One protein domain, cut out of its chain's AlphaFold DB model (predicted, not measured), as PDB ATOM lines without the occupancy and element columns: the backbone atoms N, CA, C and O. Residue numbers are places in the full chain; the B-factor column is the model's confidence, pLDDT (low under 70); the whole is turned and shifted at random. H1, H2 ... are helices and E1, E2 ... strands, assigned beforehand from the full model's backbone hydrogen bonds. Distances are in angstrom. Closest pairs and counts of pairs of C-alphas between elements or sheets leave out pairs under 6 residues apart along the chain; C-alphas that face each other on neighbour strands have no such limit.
ATOM      1  N   LYS A 248     100.532 129.871 164.477       77.62
ATOM      2  CA  LYS A 248     100.291 128.428 164.382       77.62
ATOM      3  C   LYS A 248      99.956 127.835 165.736       77.62
ATOM      4  O   LYS A 248     100.632 128.083 166.725       77.62
ATOM      5  N   ASN A 249      98.945 126.974 165.727       79.56
ATOM      6  CA  ASN A 249      98.671 126.076 166.837       79.56
ATOM      7  C   ASN A 249      99.521 124.816 166.664       79.56
ATOM      8  O   ASN A 249      99.466 124.165 165.616       79.56
ATOM      9  N   VAL A 250     100.288 124.474 167.693       85.50
ATOM     10  CA  VAL A 250     101.102 123.258 167.748       85.50
ATOM     11  C   VAL A 250     100.507 122.335 168.802       85.50
ATOM     12  O   VAL A 250     100.304 122.738 169.940       85.50
ATOM     13  N   LYS A 251     100.208 121.092 168.415       88.75
ATOM     14  CA  LYS A 251      99.449 120.153 169.258       88.75
ATOM     15  C   LYS A 251     100.227 119.644 170.471       88.75
ATOM     16  O   LYS A 251      99.610 119.271 171.455       88.75
ATOM     17  N   ASN A 252     101.550 119.561 170.366       91.31
ATOM     18  CA  ASN A 252     102.430 119.017 171.401       91.31
ATOM     19  C   ASN A 252     103.351 120.089 171.991       91.31
ATOM     20  O   ASN A 252     104.463 119.763 172.377       91.31
ATOM     21  N   LEU A 253     102.935 121.361 171.974       87.12
ATOM     22  CA  LEU A 253     103.807 122.461 172.375       87.12
ATOM     23  C   LEU A 253     104.273 122.318 173.823       87.12
ATOM     24  O   LEU A 253     105.475 122.276 174.038       87.12
ATOM     25  N   SER A 254     103.334 122.184 174.764       84.88
ATOM     26  CA  SER A 254     103.636 122.070 176.195       84.88
ATOM     27  C   SER A 254     104.577 120.900 176.457       84.88
ATOM     28  O   SER A 254     105.706 121.119 176.857       84.88
ATOM     29  N   SER A 255     104.203 119.687 176.030       87.94
ATOM     30  CA  SER A 255     105.057 118.505 176.202       87.94
ATOM     31  C   SER A 255     106.426 118.631 175.522       87.94
ATOM     32  O   SER A 255     107.399 118.061 175.990       87.94
ATOM     33  N   PHE A 256     106.516 119.335 174.386       89.06
ATOM     34  CA  PHE A 256     107.793 119.547 173.703       89.06
ATOM     35  C   PHE A 256     108.679 120.542 174.454       89.06
ATOM     36  O   PHE A 256     109.888 120.377 174.430       89.06
ATOM     37  N   ILE A 257     108.097 121.561 175.092       87.44
ATOM     38  CA  ILE A 257     108.820 122.522 175.934       87.44
ATOM     39  C   ILE A 257     109.242 121.858 177.242       87.44
ATOM     40  O   ILE A 257     110.401 121.987 177.604       87.44
ATOM     41  N   ASP A 258     108.368 121.073 177.875       85.00
ATOM     42  CA  ASP A 258     108.682 120.324 179.100       85.00
ATOM     43  C   ASP A 258     109.890 119.385 178.900       85.00
ATOM     44  O   ASP A 258     110.700 119.192 179.798       85.00
ATOM     45  N   GLU A 259     110.050 118.815 177.698       85.25
ATOM     46  CA  GLU A 259     111.220 118.006 177.318       85.25
ATOM     47  C   GLU A 259     112.515 118.811 177.088       85.25
ATOM     48  O   GLU A 259     113.574 118.213 176.883       85.25
ATOM     49  N   LEU A 260     112.426 120.133 176.965       82.50
ATOM     50  CA  LEU A 260     113.551 121.037 176.707       82.50
ATOM     51  C   LEU A 260     113.927 121.874 177.931       82.50
ATOM     52  O   LEU A 260     115.059 122.357 178.003       82.50
ATOM     53  N   ASP A 261     112.975 122.067 178.839       68.56
ATOM     54  CA  ASP A 261     113.071 122.926 180.009       68.56
ATOM     55  C   ASP A 261     113.780 122.208 181.166       68.56
ATOM     56  O   ASP A 261     113.181 121.798 182.156       68.56
ATOM     57  N   GLU A 262     115.090 122.008 181.016       63.03
ATOM     58  CA  GLU A 262     115.908 121.367 182.049       63.03
ATOM     59  C   GLU A 262     116.337 122.341 183.174       63.03
ATOM     60  O   GLU A 262     116.968 121.892 184.132       63.03
ATOM     61  N   LEU A 263     116.043 123.658 183.100       57.97
ATOM     62  CA  LEU A 263     116.750 124.663 183.922       57.97
ATOM     63  C   LEU A 263     115.987 125.918 184.421       57.97
ATOM     64  O   LEU A 263     116.608 126.700 185.144       57.97
ATOM     65  N   HIS A 264     114.696 126.147 184.144       60.56
ATOM     66  CA  HIS A 264     114.077 127.467 184.417       60.56
ATOM     67  C   HIS A 264     113.111 127.520 185.608       60.56
ATOM     68  O   HIS A 264     111.950 127.916 185.501       60.56
ATOM     69  N   HIS A 265     113.605 127.188 186.804       57.00
ATOM     70  CA  HIS A 265     112.868 127.421 188.051       57.00
ATOM     71  C   HIS A 265     112.789 128.925 188.389       57.00
ATOM     72  O   HIS A 265     113.640 129.440 189.110       57.00
ATOM     73  N   GLY A 266     111.752 129.619 187.907       65.88
ATOM     74  CA  GLY A 266     111.375 130.960 188.383       65.88
ATOM     75  C   GLY A 266     111.094 132.017 187.311       65.88
ATOM     76  O   GLY A 266     110.478 133.027 187.644       65.88
ATOM     77  N   ASP A 267     111.479 131.784 186.053       79.88
ATOM     78  CA  ASP A 267     111.237 132.717 184.944       79.88
ATOM     79  C   ASP A 267     109.936 132.373 184.192       79.88
ATOM     80  O   ASP A 267     109.598 131.204 183.997       79.88
ATOM     81  N   GLU A 268     109.189 133.384 183.740       83.75
ATOM     82  CA  GLU A 268     107.929 133.177 183.009       83.75
ATOM     83  C   GLU A 268     108.198 133.044 181.505       83.75
ATOM     84  O   GLU A 268     108.657 133.997 180.869       83.75
ATOM     85  N   LEU A 269     107.882 131.890 180.907       84.31
ATOM     86  CA  LEU A 269     107.907 131.738 179.451       84.31
ATOM     87  C   LEU A 269     106.821 132.620 178.824       84.31
ATOM     88  O   LEU A 269     105.629 132.337 178.934       84.31
ATOM     89  N   VAL A 270     107.240 133.653 178.101       81.31
ATOM     90  CA  VAL A 270     106.330 134.625 177.486       81.31
ATOM     91  C   VAL A 270     106.092 134.347 176.006       81.31
ATOM     92  O   VAL A 270     104.991 134.584 175.503       81.31
ATOM     93  N   HIS A 271     107.090 133.816 175.288       80.50
ATOM     94  CA  HIS A 271     106.985 133.617 173.842       80.50
ATOM     95  C   HIS A 271     107.709 132.377 173.322       80.50
ATOM     96  O   HIS A 271     108.758 131.973 173.819       80.50
ATOM     97  N   VAL A 272     107.152 131.823 172.240       84.31
ATOM     98  CA  VAL A 272     107.740 130.724 171.474       84.31
ATOM     99  C   VAL A 272     107.753 131.082 169.994       84.31
ATOM    100  O   VAL A 272     106.702 131.264 169.367       84.31
ATOM    101  N   VAL A 273     108.952 131.147 169.422       83.00
ATOM    102  CA  VAL A 273     109.165 131.515 168.019       83.00
ATOM    103  C   VAL A 273     109.743 130.329 167.265       83.00
ATOM    104  O   VAL A 273     110.778 129.783 167.638       83.00
ATOM    105  N   PHE A 274     109.091 129.935 166.170       85.44
ATOM    106  CA  PHE A 274     109.578 128.863 165.307       85.44
ATOM    107  C   PHE A 274     109.982 129.386 163.933       85.44
ATOM    108  O   PHE A 274     109.157 129.923 163.189       85.44
ATOM    109  N   ASP A 275     111.241 129.155 163.566       82.94
ATOM    110  CA  ASP A 275     111.758 129.409 162.227       82.94
ATOM    111  C   ASP A 275     111.835 128.100 161.437       82.94
ATOM    112  O   ASP A 275     112.740 127.274 161.596       82.94
ATOM    113  N   GLN A 276     110.890 127.939 160.511       83.38
ATOM    114  CA  GLN A 276     110.825 126.756 159.662       83.38
ATOM    115  C   GLN A 276     112.012 126.650 158.693       83.38
ATOM    116  O   GLN A 276     112.387 125.540 158.318       83.38
ATOM    117  N   GLY A 277     112.582 127.779 158.260       82.31
ATOM    118  CA  GLY A 277     113.703 127.805 157.320       82.31
ATOM    119  C   GLY A 277     115.013 127.381 157.977       82.31
ATOM    120  O   GLY A 277     115.738 126.564 157.412       82.31
ATOM    121  N   LYS A 278     115.283 127.883 159.187       81.75
ATOM    122  CA  LYS A 278     116.465 127.502 159.980       81.75
ATOM    123  C   LYS A 278     116.288 126.197 160.761       81.75
ATOM    124  O   LYS A 278     117.271 125.679 161.282       81.75
ATOM    125  N   LYS A 279     115.067 125.648 160.820       89.06
ATOM    126  CA  LYS A 279     114.715 124.512 161.686       89.06
ATOM    127  C   LYS A 279     115.094 124.812 163.139       89.06
ATOM    128  O   LYS A 279     115.787 124.021 163.774       89.06
ATOM    129  N   SER A 280     114.699 125.978 163.639       86.69
ATOM    130  CA  SER A 280     115.044 126.427 164.989       86.69
ATOM    131  C   SER A 280     113.814 126.850 165.780       86.69
ATOM    132  O   SER A 280     112.821 127.310 165.208       86.69
ATOM    133  N   LEU A 281     113.894 126.679 167.095       87.88
ATOM    134  CA  LEU A 281     112.891 127.094 168.068       87.88
ATOM    135  C   LEU A 281     113.566 128.003 169.093       87.88
ATOM    136  O   LEU A 281     114.601 127.626 169.636       87.88
ATOM    137  N   SER A 282     112.975 129.161 169.352       85.25
ATOM    138  CA  SER A 282     113.417 130.077 170.400       85.25
ATOM    139  C   SER A 282     112.352 130.130 171.491       85.25
ATOM    140  O   SER A 282     111.181 130.386 171.189       85.25
ATOM    141  N   LEU A 283     112.761 129.868 172.729       86.31
ATOM    142  CA  LEU A 283     111.962 130.047 173.938       86.31
ATOM    143  C   LEU A 283     112.412 131.344 174.606       86.31
ATOM    144  O   LEU A 283     113.612 131.561 174.763       86.31
ATOM    145  N   ILE A 284     111.470 132.223 174.927       82.19
ATOM    146  CA  ILE A 284     111.761 133.556 175.461       82.19
ATOM    147  C   ILE A 284     111.080 133.688 176.811       82.19
ATOM    148  O   ILE A 284     109.853 133.586 176.902       82.19
ATOM    149  N   TYR A 285     111.882 133.965 177.828       84.31
ATOM    150  CA  TYR A 285     111.473 134.071 179.215       84.31
ATOM    151  C   TYR A 285     111.626 135.509 179.713       84.31
ATOM    152  O   TYR A 285     112.573 136.214 179.352       84.31
ATOM    153  N   ASN A 286     110.684 135.951 180.540       83.25
ATOM    154  CA  ASN A 286     110.772 137.206 181.273       83.25
ATOM    155  C   ASN A 286     111.549 136.978 182.574       83.25
ATOM    156  O   ASN A 286     111.103 136.200 183.417       83.25
ATOM    157  N   HIS A 287     112.678 137.672 182.721       81.25
ATOM    158  CA  HIS A 287     113.601 137.527 183.851       81.25
ATOM    159  C   HIS A 287     113.452 138.642 184.908       81.25
ATOM    160  O   HIS A 287     114.169 138.665 185.905       81.25
ATOM    161  N   GLY A 288     112.515 139.581 184.714       75.44
ATOM    162  CA  GLY A 288     112.347 140.756 185.578       75.44
ATOM    163  C   GLY A 288     113.138 141.980 185.102       75.44
ATOM    164  O   GLY A 288     113.952 141.900 184.190       75.44
ATOM    165  N   ASP A 289     112.832 143.158 185.657       74.25
ATOM    166  CA  ASP A 289     113.503 144.445 185.368       74.25
ATOM    167  C   ASP A 289     113.622 144.839 183.876       74.25
ATOM    168  O   ASP A 289     114.468 145.645 183.480       74.25
ATOM    169  N   GLY A 290     112.731 144.310 183.028       67.75
ATOM    170  CA  GLY A 290     112.758 144.532 181.579       67.75
ATOM    171  C   GLY A 290     113.873 143.770 180.853       67.75
ATOM    172  O   GLY A 290     114.217 144.134 179.728       67.75
ATOM    173  N   GLN A 291     114.442 142.746 181.493       72.75
ATOM    174  CA  GLN A 291     115.392 141.808 180.908       72.75
ATOM    175  C   GLN A 291     114.691 140.530 180.454       72.75
ATOM    176  O   GLN A 291     113.740 140.046 181.077       72.75
ATOM    177  N   TYR A 292     115.196 139.973 179.359       77.88
ATOM    178  CA  TYR A 292     114.691 138.737 178.787       77.88
ATOM    179  C   TYR A 292     115.817 137.732 178.603       77.88
ATOM    180  O   TYR A 292     116.945 138.091 178.257       77.88
ATOM    181  N   LEU A 293     115.468 136.463 178.783       79.19
ATOM    182  CA  LEU A 293     116.331 135.329 178.498       79.19
ATOM    183  C   LEU A 293     115.803 134.586 177.282       79.19
ATOM    184  O   LEU A 293     114.621 134.246 177.222       79.19
ATOM    185  N   THR A 294     116.688 134.312 176.329       80.69
ATOM    186  CA  THR A 294     116.327 133.569 175.119       80.69
ATOM    187  C   THR A 294     117.138 132.287 175.016       80.69
ATOM    188  O   THR A 294     118.368 132.330 174.954       80.69
ATOM    189  N   ASP A 295     116.431 131.164 174.907       83.50
ATOM    190  CA  ASP A 295     116.993 129.844 174.657       83.50
ATOM    191  C   ASP A 295     116.729 129.418 173.218       83.50
ATOM    192  O   ASP A 295     115.588 129.342 172.757       83.50
ATOM    193  N   ASN A 296     117.807 129.133 172.489       83.81
ATOM    194  CA  ASN A 296     117.753 128.803 171.071       83.81
ATOM    195  C   ASN A 296     118.092 127.333 170.830       83.81
ATOM    196  O   ASN A 296     119.222 126.899 171.049       83.81
ATOM    197  N   TYR A 297     117.135 126.594 170.277       86.81
ATOM    198  CA  TYR A 297     117.282 125.195 169.900       86.81
ATOM    199  C   TYR A 297     117.364 125.059 168.382       86.81
ATOM    200  O   TYR A 297     116.547 125.614 167.642       86.81
ATOM    201  N   SER A 298     118.333 124.281 167.904       88.31
ATOM    202  CA  SER A 298     118.503 123.975 166.481       88.31
ATOM    203  C   SER A 298     118.044 122.550 166.166       88.31
ATOM    204  O   SER A 298     118.004 121.694 167.047       88.31
ATOM    205  N   GLY A 299     117.653 122.287 164.919       90.00
ATOM    206  CA  GLY A 299     117.137 120.983 164.499       90.00
ATOM    207  C   GLY A 299     115.693 120.705 164.935       90.00
ATOM    208  O   GLY A 299     115.302 119.552 165.067       90.00
ATOM    209  N   VAL A 300     114.867 121.728 165.137       90.88
ATOM    210  CA  VAL A 300     113.430 121.563 165.401       90.88
ATOM    211  C   VAL A 300     112.652 121.635 164.088       90.88
ATOM    212  O   VAL A 300     112.862 122.529 163.270       90.88
ATOM    213  N   VAL A 301     111.738 120.692 163.850       92.31
ATOM    214  CA  VAL A 301     110.889 120.671 162.648       92.31
ATOM    215  C   VAL A 301     109.412 120.565 163.004       92.31
ATOM    216  O   VAL A 301     109.036 119.850 163.926       92.31
ATOM    217  N   LEU A 302     108.556 121.222 162.220       88.94
ATOM    218  CA  LEU A 302     107.103 121.109 162.336       88.94
ATOM    219  C   LEU A 302     106.572 120.122 161.286       88.94
ATOM    220  O   LEU A 302     106.628 120.403 160.087       88.94
ATOM    221  N   LYS A 303     106.029 118.984 161.727       89.81
ATOM    222  CA  LYS A 303     105.386 117.973 160.869       89.81
ATOM    223  C   LYS A 303     104.015 117.617 161.434       89.81
ATOM    224  O   LYS A 303     103.900 117.349 162.624       89.81
ATOM    225  N   GLU A 304     102.983 117.628 160.589       89.19
ATOM    226  CA  GLU A 304     101.612 117.217 160.965       89.19
ATOM    227  C   GLU A 304     101.038 118.003 162.165       89.19
ATOM    228  O   GLU A 304     100.269 117.488 162.978       89.19
ATOM    229  N   GLY A 305     101.435 119.274 162.303       87.62
ATOM    230  CA  GLY A 305     101.026 120.129 163.423       87.62
ATOM    231  C   GLY A 305     101.721 119.817 164.754       87.62
ATOM    232  O   GLY A 305     101.259 120.294 165.791       87.62
ATOM    233  N   LYS A 306     102.805 119.031 164.739       91.31
ATOM    234  CA  LYS A 306     103.636 118.708 165.906       91.31
ATOM    235  C   LYS A 306     105.096 119.118 165.696       91.31
ATOM    236  O   LYS A 306     105.633 118.935 164.601       91.31
ATOM    237  N   LEU A 307     105.730 119.656 166.736       92.38
ATOM    238  CA  LEU A 307     107.178 119.875 166.776       92.38
ATOM    239  C   LEU A 307     107.888 118.538 167.007       92.38
ATOM    240  O   LEU A 307     107.411 117.702 167.775       92.38
ATOM    241  N   LYS A 308     108.999 118.317 166.304       93.31
ATOM    242  CA  LYS A 308     109.838 117.117 166.407       93.31
ATOM    243  C   LYS A 308     111.314 117.527 166.386       93.31
ATOM    244  O   LYS A 308     111.685 118.435 165.638       93.31
ATOM    245  N   LYS A 309     112.147 116.825 167.158       92.88
ATOM    246  CA  LYS A 309     113.616 116.903 167.100       92.88
ATOM    247  C   LYS A 309     114.088 116.199 165.815       92.88
ATOM    248  O   LYS A 309     113.629 115.099 165.506       92.88
ATOM    249  N   SER A 310     114.920 116.846 165.004       89.81
ATOM    250  CA  SER A 310     115.564 116.236 163.836       89.81
ATOM    251  C   SER A 310     116.811 115.454 164.257       89.81
ATOM    252  O   SER A 310     117.269 115.550 165.390       89.81
ATOM    253  N   SER A 311     117.421 114.732 163.316       86.12
ATOM    254  CA  SER A 311     118.729 114.091 163.521       86.12
ATOM    255  C   SER A 311     119.877 115.078 163.778       86.12
ATOM    256  O   SER A 311     120.951 114.663 164.186       86.12
ATOM    257  N   SER A 312     119.664 116.370 163.520       84.00
ATOM    258  CA  SER A 312     120.631 117.448 163.742       84.00
ATOM    259  C   SER A 312     120.274 118.292 164.969       84.00
ATOM    260  O   SER A 312     120.656 119.458 165.029       84.00
ATOM    261  N   PHE A 313     119.439 117.766 165.866       86.38
ATOM    262  CA  PHE A 313     118.985 118.498 167.036       86.38
ATOM    263  C   PHE A 313     120.128 118.709 168.032       86.38
ATOM    264  O   PHE A 313     120.872 117.779 168.333       86.38
ATOM    265  N   THR A 314     120.240 119.927 168.557       77.69
ATOM    266  CA  THR A 314     121.223 120.281 169.587       77.69
ATOM    267  C   THR A 314     120.516 120.879 170.797       77.69
ATOM    268  O   THR A 314     119.806 121.875 170.654       77.69
ATOM    269  N   SER A 315     120.756 120.311 171.979       70.50
ATOM    270  CA  SER A 315     120.163 120.721 173.261       70.50
ATOM    271  C   SER A 315     121.020 121.708 174.062       70.50
ATOM    272  O   SER A 315     120.816 121.840 175.258       70.50
ATOM    273  N   TYR A 316     121.987 122.385 173.435       66.69
ATOM    274  CA  TYR A 316     122.790 123.420 174.094       66.69
ATOM    275  C   TYR A 316     122.203 124.799 173.773       66.69
ATOM    276  O   TYR A 316     122.621 125.396 172.771       66.69
ATOM    277  N   PRO A 317     121.220 125.299 174.550       65.25
ATOM    278  CA  PRO A 317     120.681 126.623 174.309       65.25
ATOM    279  C   PRO A 317     121.798 127.656 174.464       65.25
ATOM    280  O   PRO A 317     122.537 127.683 175.449       65.25
ATOM    281  N   GLN A 318     121.949 128.510 173.455       63.84
ATOM    282  CA  GLN A 318     122.800 129.691 173.553       63.84
ATOM    283  C   GLN A 318     122.036 130.750 174.346       63.84
ATOM    284  O   GLN A 318     121.300 131.538 173.752       63.84
ATOM    285  N   ARG A 319     122.180 130.723 175.675       68.12
ATOM    286  CA  ARG A 319     121.526 131.671 176.582       68.12
ATOM    287  C   ARG A 319     122.109 133.067 176.396       68.12
ATOM    288  O   ARG A 319     123.329 133.246 176.407       68.12
ATOM    289  N   ARG A 320     121.234 134.063 176.274       67.19
ATOM    290  CA  ARG A 320     121.609 135.482 176.271       67.19
ATOM    291  C   ARG A 320     120.667 136.273 177.157       67.19
ATOM    292  O   ARG A 320     119.458 136.086 177.074       67.19
ATOM    293  N   ASP A 321     121.248 137.142 177.974       70.69
ATOM    294  CA  ASP A 321     120.532 138.222 178.646       70.69
ATOM    295  C   ASP A 321     120.495 139.411 177.690       70.69
ATOM    296  O   ASP A 321     121.541 139.914 177.267       70.69
ATOM    297  N   ASN A 322     119.290 139.806 177.299       66.12
ATOM    298  CA  ASN A 322     119.077 140.853 176.324       66.12
ATOM    299  C   ASN A 322     117.974 141.813 176.778       66.12
ATOM    300  O   ASN A 322     116.934 141.421 177.302       66.12
ATOM    301  N   LYS A 323     118.167 143.099 176.459       63.53
ATOM    302  CA  LYS A 323     117.095 144.110 176.523       63.53
ATOM    303  C   LYS A 323     116.090 143.975 175.376       63.53
ATOM    304  O   LYS A 323     114.994 144.519 175.462       63.53
ATOM    305  N   ASP A 324     116.483 143.292 174.301       64.25
ATOM    306  CA  ASP A 324     115.627 142.930 173.172       64.25
ATOM    307  C   ASP A 324     115.546 141.390 173.067       64.25
ATOM    308  O   ASP A 324     116.509 140.756 172.617       64.25
ATOM    309  N   PRO A 325     114.418 140.771 173.464       60.03
ATOM    310  CA  PRO A 325     114.256 139.315 173.456       60.03
ATOM    311  C   PRO A 325     114.396 138.672 172.066       60.03
ATOM    312  O   PRO A 325     114.539 137.450 171.961       60.03
ATOM    313  N   TYR A 326     114.351 139.467 170.992       63.78
ATOM    314  CA  TYR A 326     114.253 138.992 169.615       63.78
ATOM    315  C   TYR A 326     115.490 139.263 168.759       63.78
ATOM    316  O   TYR A 326     115.472 138.899 167.579       63.78
ATOM    317  N   ASP A 327     116.561 139.819 169.327       59.12
ATOM    318  CA  ASP A 327     117.826 140.119 168.630       59.12
ATOM    319  C   ASP A 327     118.376 138.901 167.842       59.12
ATOM    320  O   ASP A 327     118.811 138.999 166.691       59.12
ATOM    321  N   ASP A 328     118.216 137.686 168.386       54.28
ATOM    322  CA  ASP A 328     118.679 136.443 167.746       54.28
ATOM    323  C   ASP A 328     117.700 135.825 166.734       54.28
ATOM    324  O   ASP A 328     118.058 134.918 165.974       54.28
ATOM    325  N   THR A 329     116.483 136.359 166.609       54.66
ATOM    326  CA  THR A 329     115.502 135.896 165.608       54.66
ATOM    327  C   THR A 329     115.777 136.466 164.206       54.66
ATOM    328  O   THR A 329     114.889 136.567 163.350       54.66
ATOM    329  N   SER A 330     117.046 136.798 163.930       52.25
ATOM    330  CA  SER A 330     117.593 137.380 162.697       52.25
ATOM    331  C   SER A 330     117.458 136.443 161.486       52.25
ATOM    332  O   SER A 330     118.411 135.846 160.980       52.25
ATOM    333  N   SER A 331     116.238 136.241 160.996       54.00
ATOM    334  CA  SER A 331     115.903 135.133 160.100       54.00
ATOM    335  C   SER A 331     115.349 135.579 158.743       54.00
ATOM    336  O   SER A 331     114.660 136.588 158.619       54.00
ATOM    337  N   SER A 332     115.715 134.825 157.700       53.88
ATOM    338  CA  SER A 332     115.182 134.901 156.332       53.88
ATOM    339  C   SER A 332     114.149 133.801 156.036       53.88
ATOM    340  O   SER A 332     113.741 133.640 154.887       53.88
ATOM    341  N   GLY A 333     113.785 132.995 157.040       59.41
ATOM    342  CA  GLY A 333     112.862 131.867 156.926       59.41
ATOM    343  C   GLY A 333     111.401 132.253 157.171       59.41
ATOM    344  O   GLY A 333     111.082 133.391 157.509       59.41
ATOM    345  N   LYS A 334     110.478 131.295 156.994       70.75
ATOM    346  CA  LYS A 334     109.084 131.474 157.435       70.75
ATOM    347  C   LYS A 334     109.039 131.364 158.957       70.75
ATOM    348  O   LYS A 334     109.179 130.263 159.489       70.75
ATOM    349  N   ILE A 335     108.829 132.502 159.612       72.25
ATOM    350  CA  ILE A 335     108.701 132.619 161.065       72.25
ATOM    351  C   ILE A 335     107.224 132.475 161.449       72.25
ATOM    352  O   ILE A 335     106.341 133.003 160.760       72.25
ATOM    353  N   TYR A 336     106.968 131.733 162.524       77.38
ATOM    354  CA  TYR A 336     105.649 131.552 163.119       77.38
ATOM    355  C   TYR A 336     105.693 131.882 164.606       77.38
ATOM    356  O   TYR A 336     106.560 131.377 165.320       77.38
ATOM    357  N   ASP A 337     104.692 132.632 165.057       76.62
ATOM    358  CA  ASP A 337     104.378 132.733 166.475       76.62
ATOM    359  C   ASP A 337     103.559 131.518 166.871       76.62
ATOM    360  O   ASP A 337     102.490 131.249 166.300       76.62
ATOM    361  N   ILE A 338     104.072 130.771 167.842       77.38
ATOM    362  CA  ILE A 338     103.353 129.641 168.403       77.38
ATOM    363  C   ILE A 338     102.662 130.125 169.672       77.38
ATOM    364  O   ILE A 338     103.294 130.642 170.587       77.38
ATOM    365  N   SER A 339     101.337 130.000 169.706       66.06
ATOM    366  CA  SER A 339     100.558 130.403 170.876       66.06
ATOM    367  C   SER A 339     100.679 129.358 171.981       66.06
ATOM    368  O   SER A 339     100.351 128.191 171.755       66.06
TER     369      SER A 339
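This is residues 248 to 339 of the 341 residues of an uncharacterized protein of Ligilactobacillus pobuzihii (UniProt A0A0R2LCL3). One strongly twisted antiparallel sheet makes the body, with a single short helix, H1, on one face near E4 and a long loop, residues 323 to 334, swinging past the opposite face. Its core is a meander, E1 E2 E3 E4, each strand the antiparallel neighbour of the one before; E5 and E6 add short edges beside E3 and E1, and E3 and E4 bend sharply. The printed part has 92 residues, with one named helix and six named strands in the order H1 E1 E2 E3 E4 E5 E6, and the class is mostly strand. The whole is compact, with a radius of gyration of the C-alphas of 12.5 A, and spans 38 by 28 by 24 A.

The sheet is branched at E3, residues 291 to 303, which bends by 76 degrees at residue 299. On one side of E3 lies E2, residues 280 to 288, antiparallel at 158 degrees; N 285 and O 293 are 2.8 A apart, within hydrogen-bond range. On the other side lie E4, residues 306 to 314, beside residues 298 to 303, and E5, residues 320 to 322, beside residues 291 to 294. E3 and E4 form a hairpin, with N 308 and O 301 at 2.8 A; E4 bends by 98 degrees at residue 311. E5 is antiparallel to E3, with N 322 and O 292 at 3.1 A. E4 and E5 are apart. E1, residues 268 to 275, forms a hairpin with E2, with N 286 and O 268 at 2.8 A. On the other side of E1 lies E6, residues 335 to 338, an antiparallel edge strand, with N 336 and O 274 at 2.9 A. H1, residues 253 to 258, is on the sheet; its closest C-alphas to E4 are those of Phe 256 and Leu 307, 7.0 A apart. In H1, every O i to N i+4 pair is within hydrogen-bond range.

H1 begins with C-alpha 253 at (103.807, 122.461, 172.375) and is 8.6 A long from first to last C-alpha. E1 measures 21.5 A, E2 25.2 A, E3 32.7 A and E4 18.0 A. E3 begins with C-alpha 291 at (115.392, 141.808, 180.908). E5 measures 5.9 A and E6 9.6 A, ending with C-alpha 338 at (103.353, 129.641, 168.403).

The C-alphas farthest apart are those of Asp 289 and Glu 304, 38.4 A. The printed part has no cut. The link from E5 to E6, 12 residues, is long. Mean pLDDT of the printed part is 77.8; it is under 70 at residues 261 to 266, 290, 316 to 320, 322 to 333 and 339.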